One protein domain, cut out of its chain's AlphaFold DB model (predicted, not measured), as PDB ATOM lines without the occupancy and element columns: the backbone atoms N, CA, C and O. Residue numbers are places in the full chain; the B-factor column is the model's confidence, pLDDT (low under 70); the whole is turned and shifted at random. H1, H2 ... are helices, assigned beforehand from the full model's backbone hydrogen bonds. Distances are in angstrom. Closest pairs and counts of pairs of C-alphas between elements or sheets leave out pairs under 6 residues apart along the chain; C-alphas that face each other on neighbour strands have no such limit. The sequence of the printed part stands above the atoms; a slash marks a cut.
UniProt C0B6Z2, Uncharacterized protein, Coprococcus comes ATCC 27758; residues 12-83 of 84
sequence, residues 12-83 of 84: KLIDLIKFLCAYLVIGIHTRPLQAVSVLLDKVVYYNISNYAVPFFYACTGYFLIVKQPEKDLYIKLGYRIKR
ATOM      1  N   LYS A  12     -62.857  41.284  19.202       80.62
ATOM      2  CA  LYS A  12     -62.486  39.945  18.700       80.62
ATOM      3  C   LYS A  12     -61.063  39.887  18.151       80.62
ATOM      4  O   LYS A  12     -60.366  38.904  18.369       80.62
ATOM      5  N   LEU A  13     -60.628  40.939  17.456       83.38
ATOM      6  CA  LEU A  13     -59.268  41.023  16.926       83.38
ATOM      7  C   LEU A  13     -58.241  41.154  18.058       83.38
ATOM      8  O   LEU A  13     -57.195  40.511  18.024       83.38
ATOM      9  N   ILE A  14     -58.568  41.943  19.080       83.69
ATOM     10  CA  ILE A  14     -57.722  42.145  20.261       83.69
ATOM     11  C   ILE A  14     -57.572  40.834  21.039       83.69
ATOM     12  O   ILE A  14     -56.461  40.491  21.433       83.69
ATOM     13  N   ASP A  15     -58.648  40.059  21.186       84.19
ATOM     14  CA  ASP A  15     -58.606  38.732  21.805       84.19
ATOM     15  C   ASP A  15     -57.747  37.745  21.000       84.19
ATOM     16  O   ASP A  15     -56.970  36.988  21.583       84.19
ATOM     17  N   LEU A  16     -57.819  37.791  19.666       87.94
ATOM     18  CA  LEU A  16     -57.008  36.953  18.774       87.94
ATOM     19  C   LEU A  16     -55.513  37.294  18.868       87.94
ATOM     20  O   LEU A  16     -54.676  36.403  19.022       87.94
ATOM     21  N   ILE A  17     -55.172  38.585  18.834       87.38
ATOM     22  CA  ILE A  17     -53.787  39.052  18.979       87.38
ATOM     23  C   ILE A  17     -53.270  38.723  20.383       87.38
ATOM     24  O   ILE A  17     -52.159  38.219  20.521       87.38
ATOM     25  N   LYS A  18     -54.081  38.923  21.428       86.75
ATOM     26  CA  LYS A  18     -53.732  38.547  22.805       86.75
ATOM     27  C   LYS A  18     -53.449  37.049  22.919       86.75
ATOM     28  O   LYS A  18     -52.483  36.674  23.579       86.75
ATOM     29  N   PHE A  19     -54.261  36.204  22.282       88.81
ATOM     30  CA  PHE A  19     -54.056  34.755  22.252       88.81
ATOM     31  C   PHE A  19     -52.728  34.393  21.578       88.81
ATOM     32  O   PHE A  19     -51.946  33.636  22.149       88.81
ATOM     33  N   LEU A  20     -52.415  34.998  20.428       89.50
ATOM     34  CA  LEU A  20     -51.128  34.807  19.753       89.50
ATOM     35  C   LEU A  20     -49.946  35.267  20.624       89.50
ATOM     36  O   LEU A  20     -48.963  34.540  20.774       89.50
ATOM     37  N   CYS A  21     -50.050  36.443  21.252       88.81
ATOM     38  CA  CYS A  21     -49.030  36.950  22.169       88.81
ATOM     39  C   CYS A  21     -48.822  36.017  23.368       88.81
ATOM     40  O   CYS A  21     -47.683  35.837  23.782       88.81
ATOM     41  N   ALA A  22     -49.871  35.379  23.892       89.12
ATOM     42  CA  ALA A  22     -49.749  34.437  25.003       89.12
ATOM     43  C   ALA A  22     -48.798  33.275  24.670       89.12
ATOM     44  O   ALA A  22     -47.905  32.966  25.458       89.12
ATOM     45  N   TYR A  23     -48.932  32.670  23.485       86.56
ATOM     46  CA  TYR A  23     -48.026  31.604  23.042       86.56
ATOM     47  C   TYR A  23     -46.597  32.094  22.845       86.56
ATOM     48  O   TYR A  23     -45.660  31.396  23.225       86.56
ATOM     49  N   LEU A  24     -46.419  33.295  22.288       85.31
ATOM     50  CA  LEU A  24     -45.096  33.897  22.117       85.31
ATOM     51  C   LEU A  24     -44.407  34.129  23.469       85.31
ATOM     52  O   LEU A  24     -43.234  33.794  23.624       85.31
ATOM     53  N   VAL A  25     -45.152  34.623  24.464       86.19
ATOM     54  CA  VAL A  25     -44.674  34.840  25.837       86.19
ATOM     55  C   VAL A  25     -44.318  33.511  26.512       86.19
ATOM     56  O   VAL A  25     -43.244  33.378  27.091       86.19
ATOM     57  N   ILE A  26     -45.165  32.486  26.401       86.69
ATOM     58  CA  ILE A  26     -44.850  31.152  26.939       86.69
ATOM     59  C   ILE A  26     -43.602  30.581  26.252       86.69
ATOM     60  O   ILE A  26     -42.718  30.047  26.925       86.69
ATOM     61  N   GLY A  27     -43.496  30.732  24.930       83.56
ATOM     62  CA  GLY A  27     -42.362  30.271  24.135       83.56
ATOM     63  C   GLY A  27     -41.036  30.877  24.594       83.56
ATOM     64  O   GLY A  27     -40.086  30.147  24.844       83.56
ATOM     65  N   ILE A  28     -40.949  32.187  24.811       81.94
ATOM     66  CA  ILE A  28     -39.679  32.780  25.270       81.94
ATOM     67  C   ILE A  28     -39.270  32.370  26.684       81.94
ATOM     68  O   ILE A  28     -38.076  32.317  26.973       81.94
ATOM     69  N   HIS A  29     -40.228  32.062  27.561       81.75
ATOM     70  CA  HIS A  29     -39.933  31.668  28.939       81.75
ATOM     71  C   HIS A  29     -39.613  30.179  29.069       81.75
ATOM     72  O   HIS A  29     -38.826  29.794  29.930       81.75
ATOM     73  N   THR A  30     -40.180  29.345  28.197       83.31
ATOM     74  CA  THR A  30     -39.911  27.899  28.161       83.31
ATOM     75  C   THR A  30     -38.749  27.526  27.234       83.31
ATOM     76  O   THR A  30     -38.279  26.393  27.276       83.31
ATOM     77  N   ARG A  31     -38.261  28.476  26.417       72.19
ATOM     78  CA  ARG A  31     -37.175  28.320  25.425       72.19
ATOM     79  C   ARG A  31     -37.288  27.066  24.528       72.19
ATOM     80  O   ARG A  31     -36.262  26.465  24.210       72.19
ATOM     81  N   PRO A  32     -38.477  26.672  24.032       73.69
ATOM     82  CA  PRO A  32     -38.612  25.489  23.189       73.69
ATOM     83  C   PRO A  32     -37.956  25.710  21.819       73.69
ATOM     84  O   PRO A  32     -37.493  24.765  21.189       73.69
ATOM     85  N   LEU A  33     -37.850  26.968  21.372       69.94
ATOM     86  CA  LEU A  33     -37.218  27.342  20.108       69.94
ATOM     87  C   LEU A  33     -35.698  27.161  20.126       69.94
ATOM     88  O   LEU A  33     -35.123  26.939  19.065       69.94
ATOM     89  N   GLN A  34     -35.048  27.156  21.296       67.31
ATOM     90  CA  GLN A  34     -33.617  26.844  21.389       67.31
ATOM     91  C   GLN A  34     -33.293  25.416  20.973       67.31
ATOM     92  O   GLN A  34     -32.235  25.181  20.397       67.31
ATOM     93  N   ALA A  35     -34.212  24.484  21.225       70.81
ATOM     94  CA  ALA A  35     -34.063  23.099  20.798       70.81
ATOM     95  C   ALA A  35     -34.261  22.923  19.280       70.81
ATOM     96  O   ALA A  35     -33.832  21.914  18.728       70.81
ATOM     97  N   VAL A  36     -34.895  23.890  18.604       73.38
ATOM     98  CA  VAL A  36     -35.244  23.808  17.175       73.38
ATOM     99  C   VAL A  36     -34.296  24.642  16.308       73.38
ATOM    100  O   VAL A  36     -33.824  24.170  15.278       73.38
ATOM    101  N   SER A  37     -34.017  25.894  16.689       76.56
ATOM    102  CA  SER A  37     -33.109  26.788  15.965       76.56
ATOM    103  C   SER A  37     -32.705  28.003  16.800       76.56
ATOM    104  O   SER A  37     -33.533  28.828  17.191       76.56
ATOM    105  N   VAL A  38     -31.394  28.184  16.970       77.38
ATOM    106  CA  VAL A  38     -30.791  29.334  17.671       77.38
ATOM    107  C   VAL A  38     -31.121  30.668  16.990       77.38
ATOM    108  O   VAL A  38     -31.235  31.705  17.646       77.38
ATOM    109  N   LEU A  39     -31.275  30.658  15.666       78.75
ATOM    110  CA  LEU A  39     -31.518  31.868  14.882       78.75
ATOM    111  C   LEU A  39     -32.967  32.344  15.049       78.75
ATOM    112  O   LEU A  39     -33.211  33.535  15.238       78.75
ATOM    113  N   LEU A  40     -33.912  31.400  15.065       75.94
ATOM    114  CA  LEU A  40     -35.327  31.684  15.295       75.94
ATOM    115  C   LEU A  40     -35.582  32.130  16.741       75.94
ATOM    116  O   LEU A  40     -36.319  33.089  16.958       75.94
ATOM    117  N   ASP A  41     -34.911  31.499  17.710       79.50
ATOM    118  CA  ASP A  41     -34.952  31.902  19.120       79.50
ATOM    119  C   ASP A  41     -34.532  33.369  19.295       79.50
ATOM    120  O   ASP A  41     -35.272  34.159  19.880       79.50
ATOM    121  N   LYS A  42     -33.404  33.783  18.695       81.06
ATOM    122  CA  LYS A  42     -32.942  35.180  18.758       81.06
ATOM    123  C   LYS A  42     -33.944  36.165  18.158       81.06
ATOM    124  O   LYS A  42     -34.207  37.202  18.764       81.06
ATOM    125  N   VAL A  43     -34.496  35.878  16.979       82.69
ATOM    126  CA  VAL A  43     -35.426  36.805  16.313       82.69
ATOM    127  C   VAL A  43     -36.702  36.984  17.133       82.69
ATOM    128  O   VAL A  43     -37.130  38.123  17.344       82.69
ATOM    129  N   VAL A  44     -37.280  35.886  17.626       81.06
ATOM    130  CA  VAL A  44     -38.501  35.914  18.441       81.06
ATOM    131  C   VAL A  44     -38.246  36.621  19.772       81.06
ATOM    132  O   VAL A  44     -39.026  37.494  20.152       81.06
ATOM    133  N   TYR A  45     -37.131  36.316  20.441       82.62
ATOM    134  CA  TYR A  45     -36.808  36.866  21.756       82.62
ATOM    135  C   TYR A  45     -36.537  38.376  21.728       82.62
ATOM    136  O   TYR A  45     -37.085  39.109  22.547       82.62
ATOM    137  N   TYR A  46     -35.721  38.862  20.787       80.62
ATOM    138  CA  TYR A  46     -35.320  40.275  20.773       80.62
ATOM    139  C   TYR A  46     -36.333  41.205  20.102       80.62
ATOM    140  O   TYR A  46     -36.448  42.360  20.506       80.62
ATOM    141  N   ASN A  47     -37.067  40.729  19.094       82.56
ATOM    142  CA  ASN A  47     -37.983  41.588  18.341       82.56
ATOM    143  C   ASN A  47     -39.422  41.401  18.807       82.56
ATOM    144  O   ASN A  47     -40.042  42.330  19.307       82.56
ATOM    145  N   ILE A  48     -39.959  40.191  18.659       85.00
ATOM    146  CA  ILE A  48     -41.397  39.943  18.812       85.00
ATOM    147  C   ILE A  48     -41.809  40.019  20.284       85.00
ATOM    148  O   ILE A  48     -42.823  40.627  20.628       85.00
ATOM    149  N   SER A  49     -41.000  39.451  21.169       83.25
ATOM    150  CA  SER A  49     -41.333  39.350  22.586       83.25
ATOM    151  C   SER A  49     -41.297  40.669  23.341       83.25
ATOM    152  O   SER A  49     -42.131  40.873  24.222       83.25
ATOM    153  N   ASN A  50     -40.429  41.601  22.945       85.38
ATOM    154  CA  ASN A  50     -40.387  42.942  23.533       85.38
ATOM    155  C   ASN A  50     -41.705  43.714  23.358       85.38
ATOM    156  O   ASN A  50     -42.035  44.539  24.205       85.38
ATOM    157  N   TYR A  51     -42.488  43.416  22.317       87.56
ATOM    158  CA  TYR A  51     -43.822  43.992  22.122       87.56
ATOM    159  C   TYR A  51     -44.938  43.073  22.630       87.56
ATOM    160  O   TYR A  51     -45.908  43.547  23.225       87.56
ATOM    161  N   ALA A  52     -44.804  41.756  22.441       87.69
ATOM    162  CA  ALA A  52     -45.830  40.791  22.828       87.69
ATOM    163  C   ALA A  52     -46.047  40.733  24.349       87.69
ATOM    164  O   ALA A  52     -47.192  40.654  24.788       87.69
ATOM    165  N   VAL A  53     -44.979  40.815  25.154       87.88
ATOM    166  CA  VAL A  53     -45.054  40.780  26.626       87.88
ATOM    167  C   VAL A  53     -45.861  41.959  27.192       87.88
ATOM    168  O   VAL A  53     -46.868  41.704  27.864       87.88
ATOM    169  N   PRO A  54     -45.502  43.237  26.936       90.00
ATOM    170  CA  PRO A  54     -46.253  44.366  27.482       90.00
ATOM    171  C   PRO A  54     -47.684  44.427  26.940       90.00
ATOM    172  O   PRO A  54     -48.606  44.731  27.697       90.00
ATOM    173  N   PHE A  55     -47.905  44.074  25.668       88.56
ATOM    174  CA  PHE A  55     -49.247  44.026  25.087       88.56
ATOM    175  C   PHE A  55     -50.130  42.958  25.749       88.56
ATOM    176  O   PHE A  55     -51.255  43.247  26.165       88.56
ATOM    177  N   PHE A  56     -49.621  41.730  25.892       89.69
ATOM    178  CA  PHE A  56     -50.343  40.638  26.544       89.69
ATOM    179  C   PHE A  56     -50.676  40.972  28.001       89.69
ATOM    180  O   PHE A  56     -51.801  40.727  28.453       89.69
ATOM    181  N   TYR A  57     -49.722  41.567  28.723       89.00
ATOM    182  CA  TYR A  57     -49.917  41.998  30.104       89.00
ATOM    183  C   TYR A  57     -50.997  43.081  30.211       89.00
ATOM    184  O   TYR A  57     -51.937  42.924  30.991       89.00
ATOM    185  N   ALA A  58     -50.928  44.126  29.380       89.06
ATOM    186  CA  ALA A  58     -51.913  45.205  29.359       89.06
ATOM    187  C   ALA A  58     -53.323  44.686  29.041       89.06
ATOM    188  O   ALA A  58     -54.272  44.993  29.761       89.06
ATOM    189  N   CYS A  59     -53.462  43.829  28.024       86.38
ATOM    190  CA  CYS A  59     -54.751  43.239  27.668       86.38
ATOM    191  C   CYS A  59     -55.292  42.343  28.789       86.38
ATOM    192  O   CYS A  59     -56.487  42.345  29.081       86.38
ATOM    193  N   THR A  60     -54.435  41.554  29.440       85.50
ATOM    194  CA  THR A  60     -54.850  40.691  30.556       85.50
ATOM    195  C   THR A  60     -55.279  41.505  31.770       85.50
ATOM    196  O   THR A  60     -56.352  41.240  32.309       85.50
ATOM    197  N   GLY A  61     -54.506  42.522  32.150       85.06
ATOM    198  CA  GLY A  61     -54.838  43.425  33.251       85.06
ATOM    199  C   GLY A  61     -56.128  44.204  32.997       85.06
ATOM    200  O   GLY A  61     -57.009  44.219  33.854       85.06
ATOM    201  N   TYR A  62     -56.289  44.769  31.797       83.44
ATOM    202  CA  TYR A  62     -57.496  45.500  31.409       83.44
ATOM    203  C   TYR A  62     -58.749  44.625  31.504       83.44
ATOM    204  O   TYR A  62     -59.715  45.001  32.161       83.44
ATOM    205  N   PHE A  63     -58.726  43.423  30.920       78.00
ATOM    206  CA  PHE A  63     -59.877  42.521  30.986       78.00
ATOM    207  C   PHE A  63     -60.180  42.034  32.404       78.00
ATOM    208  O   PHE A  63     -61.349  41.830  32.726       78.00
ATOM    209  N   LEU A  64     -59.162  41.855  33.250       78.44
ATOM    210  CA  LEU A  64     -59.352  41.473  34.649       78.44
ATOM    211  C   LEU A  64     -60.077  42.577  35.428       78.44
ATOM    212  O   LEU A  64     -60.990  42.277  36.191       78.44
ATOM    213  N   ILE A  65     -59.716  43.840  35.191       77.56
ATOM    214  CA  ILE A  65     -60.347  45.001  35.829       77.56
ATOM    215  C   ILE A  65     -61.762  45.222  35.279       77.56
ATOM    216  O   ILE A  65     -62.704  45.355  36.051       77.56
ATOM    217  N   VAL A  66     -61.940  45.203  33.956       74.19
ATOM    218  CA  VAL A  66     -63.227  45.511  33.303       74.19
ATOM    219  C   VAL A  66     -64.285  44.424  33.514       74.19
ATOM    220  O   VAL A  66     -65.475  44.728  33.485       74.19
ATOM    221  N   LYS A  67     -63.896  43.162  33.745       68.69
ATOM    222  CA  LYS A  67     -64.845  42.095  34.117       68.69
ATOM    223  C   LYS A  67     -65.262  42.122  35.590       68.69
ATOM    224  O   LYS A  67     -66.179  41.389  35.954       68.69
ATOM    225  N   GLN A  68     -64.604  42.903  36.446       71.00
ATOM    226  CA  GLN A  68     -64.996  43.012  37.848       71.00
ATOM    227  C   GLN A  68     -66.105  44.069  37.990       71.00
ATOM    228  O   GLN A  68     -65.929  45.194  37.524       71.00
ATOM    229  N   PRO A  69     -67.239  43.755  38.644       71.19
ATOM    230  CA  PRO A  69     -68.209  44.783  38.989       71.19
ATOM    231  C   PRO A  69     -67.546  45.793  39.934       71.19
ATOM    232  O   PRO A  69     -66.910  45.395  40.910       71.19
ATOM    233  N   GLU A  70     -67.694  47.090  39.648       69.06
ATOM    234  CA  GLU A  70     -66.998  48.197  40.333       69.06
ATOM    235  C   GLU A  70     -67.008  48.051  41.865       69.06
ATOM    236  O   GLU A  70     -65.973  48.157  42.521       69.06
ATOM    237  N   LYS A  71     -68.167  47.698  42.436       68.38
ATOM    238  CA  LYS A  71     -68.357  47.511  43.884       68.38
ATOM    239  C   LYS A  71     -67.494  46.385  44.478       68.38
ATOM    240  O   LYS A  71     -67.024  46.523  45.603       68.38
ATOM    241  N   ASP A  72     -67.260  45.298  43.738       73.31
ATOM    242  CA  ASP A  72     -66.409  44.173  44.170       73.31
ATOM    243  C   ASP A  72     -64.919  44.541  44.092       73.31
ATOM    244  O   ASP A  72     -64.122  44.140  44.944       73.31
ATOM    245  N   LEU A  73     -64.545  45.366  43.107       73.62
ATOM    246  CA  LEU A  73     -63.173  45.828  42.912       73.62
ATOM    247  C   LEU A  73     -62.711  46.743  44.057       73.62
ATOM    248  O   LEU A  73     -61.643  46.507  44.626       73.62
ATOM    249  N   TYR A  74     -63.516  47.744  44.436       74.19
ATOM    250  CA  TYR A  74     -63.183  48.659  45.538       74.19
ATOM    251  C   TYR A  74     -63.019  47.921  46.873       74.19
ATOM    252  O   TYR A  74     -62.067  48.186  47.610       74.19
ATOM    253  N   ILE A  75     -63.893  46.949  47.163       78.38
ATOM    254  CA  ILE A  75     -63.807  46.150  48.393       78.38
ATOM    255  C   ILE A  75     -62.554  45.262  48.385       78.38
ATOM    256  O   ILE A  75     -61.817  45.242  49.372       78.38
ATOM    257  N   LYS A  76     -62.252  44.574  47.275       76.69
ATOM    258  CA  LYS A  76     -61.037  43.745  47.158       76.69
ATOM    259  C   LYS A  76     -59.749  44.548  47.275       76.69
ATOM    260  O   LYS A  76     -58.821  44.099  47.950       76.69
ATOM    261  N   LEU A  77     -59.670  45.704  46.615       79.62
ATOM    262  CA  LEU A  77     -58.493  46.573  46.676       79.62
ATOM    263  C   LEU A  77     -58.297  47.125  48.088       79.62
ATOM    264  O   LEU A  77     -57.189  47.040  48.616       79.62
ATOM    265  N   GLY A  78     -59.373  47.584  48.736       78.44
ATOM    266  CA  GLY A  78     -59.336  48.020  50.132       78.44
ATOM    267  C   GLY A  78     -58.853  46.916  51.077       78.44
ATOM    268  O   GLY A  78     -57.996  47.161  51.922       78.44
ATOM    269  N   TYR A  79     -59.326  45.679  50.891       81.56
ATOM    270  CA  TYR A  79     -58.886  44.535  51.695       81.56
ATOM    271  C   TYR A  79     -57.415  44.167  51.449       81.56
ATOM    272  O   TYR A  79     -56.708  43.782  52.377       81.56
ATOM    273  N   ARG A  80     -56.935  44.289  50.204       79.19
ATOM    274  CA  ARG A  80     -55.548  43.977  49.839       79.19
ATOM    275  C   ARG A  80     -54.567  45.026  50.366       79.19
ATOM    276  O   ARG A  80     -53.530  44.631  50.874       79.19
ATOM    277  N   ILE A  81     -54.906  46.316  50.304       79.44
ATOM    278  CA  ILE A  81     -54.078  47.407  50.855       79.44
ATOM    279  C   ILE A  81     -53.981  47.304  52.378       79.44
ATOM    280  O   ILE A  81     -52.908  47.487  52.928       79.44
ATOM    281  N   LYS A  82     -55.075  46.947  53.060       76.31
ATOM    282  CA  LYS A  82     -55.112  46.816  54.527       76.31
ATOM    283  C   LYS A  82     -54.372  45.581  55.068       76.31
ATOM    284  O   LYS A  82     -54.293  45.405  56.279       76.31
ATOM    285  N   ARG A  83     -53.923  44.689  54.179       68.19
ATOM    286  CA  ARG A  83     -53.218  43.439  54.505       68.19
ATOM    287  C   ARG A  83     -51.695  43.545  54.314       68.19
ATOM    288  O   ARG A  83     -50.995  42.616  54.712       68.19
TER     289      ARG A  83
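AT A GLANCE: This is residues 12 to 83 of the 84 residues of an uncharacterized protein of Coprococcus comes ATCC 27758 (UniProt C0B6Z2). Two long helices, H1 and the kinked H3, cross near their middles as a skewed X, with the short H2 in the turn that joins them at one end. At the other end of H3 the chain turns a corner into H4, and residues 74 to 83, of which 74 to 81 belong to H4, stick out as a free arm. The printed part has 72 residues, with four named helices in the order H1, H2, H3, H4 and no named strand; the class is all helix. It is only just loose, close to extended, with a radius of gyration of the C-alphas of 16.7 A, and its flat outline spans 49 by 32 by 16 A.

IN THESE COORDINATES: Find C-alpha 12 at (-62.486, 39.945, 18.700); from there H1, residues 12 to 30, runs 27.3 A. H2 follows at residues 32 to 35. Look next at C-alpha 38, at (-30.791, 29.334, 17.671), where H3, residues 38 to 66, begins its 39.5 A. It has a kink of 50 degrees near residue 49. H4, residues 70 to 81, runs 16.7 A to C-alpha 81 at (-54.078, 47.407, 50.855).

HOW THE PARTS SIT: Look first at Cys 21 and Ala 52, whose C-alphas, 5.0 A apart, are the closest of H1 and H3. These helices touch, at a steep tilt of 51 degrees, opposite ways. H2 and H3 touch only at the corner, H3 with residues 40 to 41 alone; the closest C-alphas are those of Leu 33 and Asp 41, 5.2 A. H3 and H4 are close but not clearly touching, with C-alphas 65 and 73 the closest at 7.7 A. H4 is apart from H1 and H2. Every O i to N i+4 pair is within hydrogen-bond range in H1, against 21 of 25 in H3 and 7 of 8 in H4; H2 is too short for such a pair.

THE WHOLE: The C-alphas farthest apart, those of Ser 37 and Lys 71, are 49.5 A apart. The printed part has no cut, and its three links are tight. The mean pLDDT of the printed part is 80.7; look for values under 70 at residues 33 to 34, 67, 70 to 71 and 83.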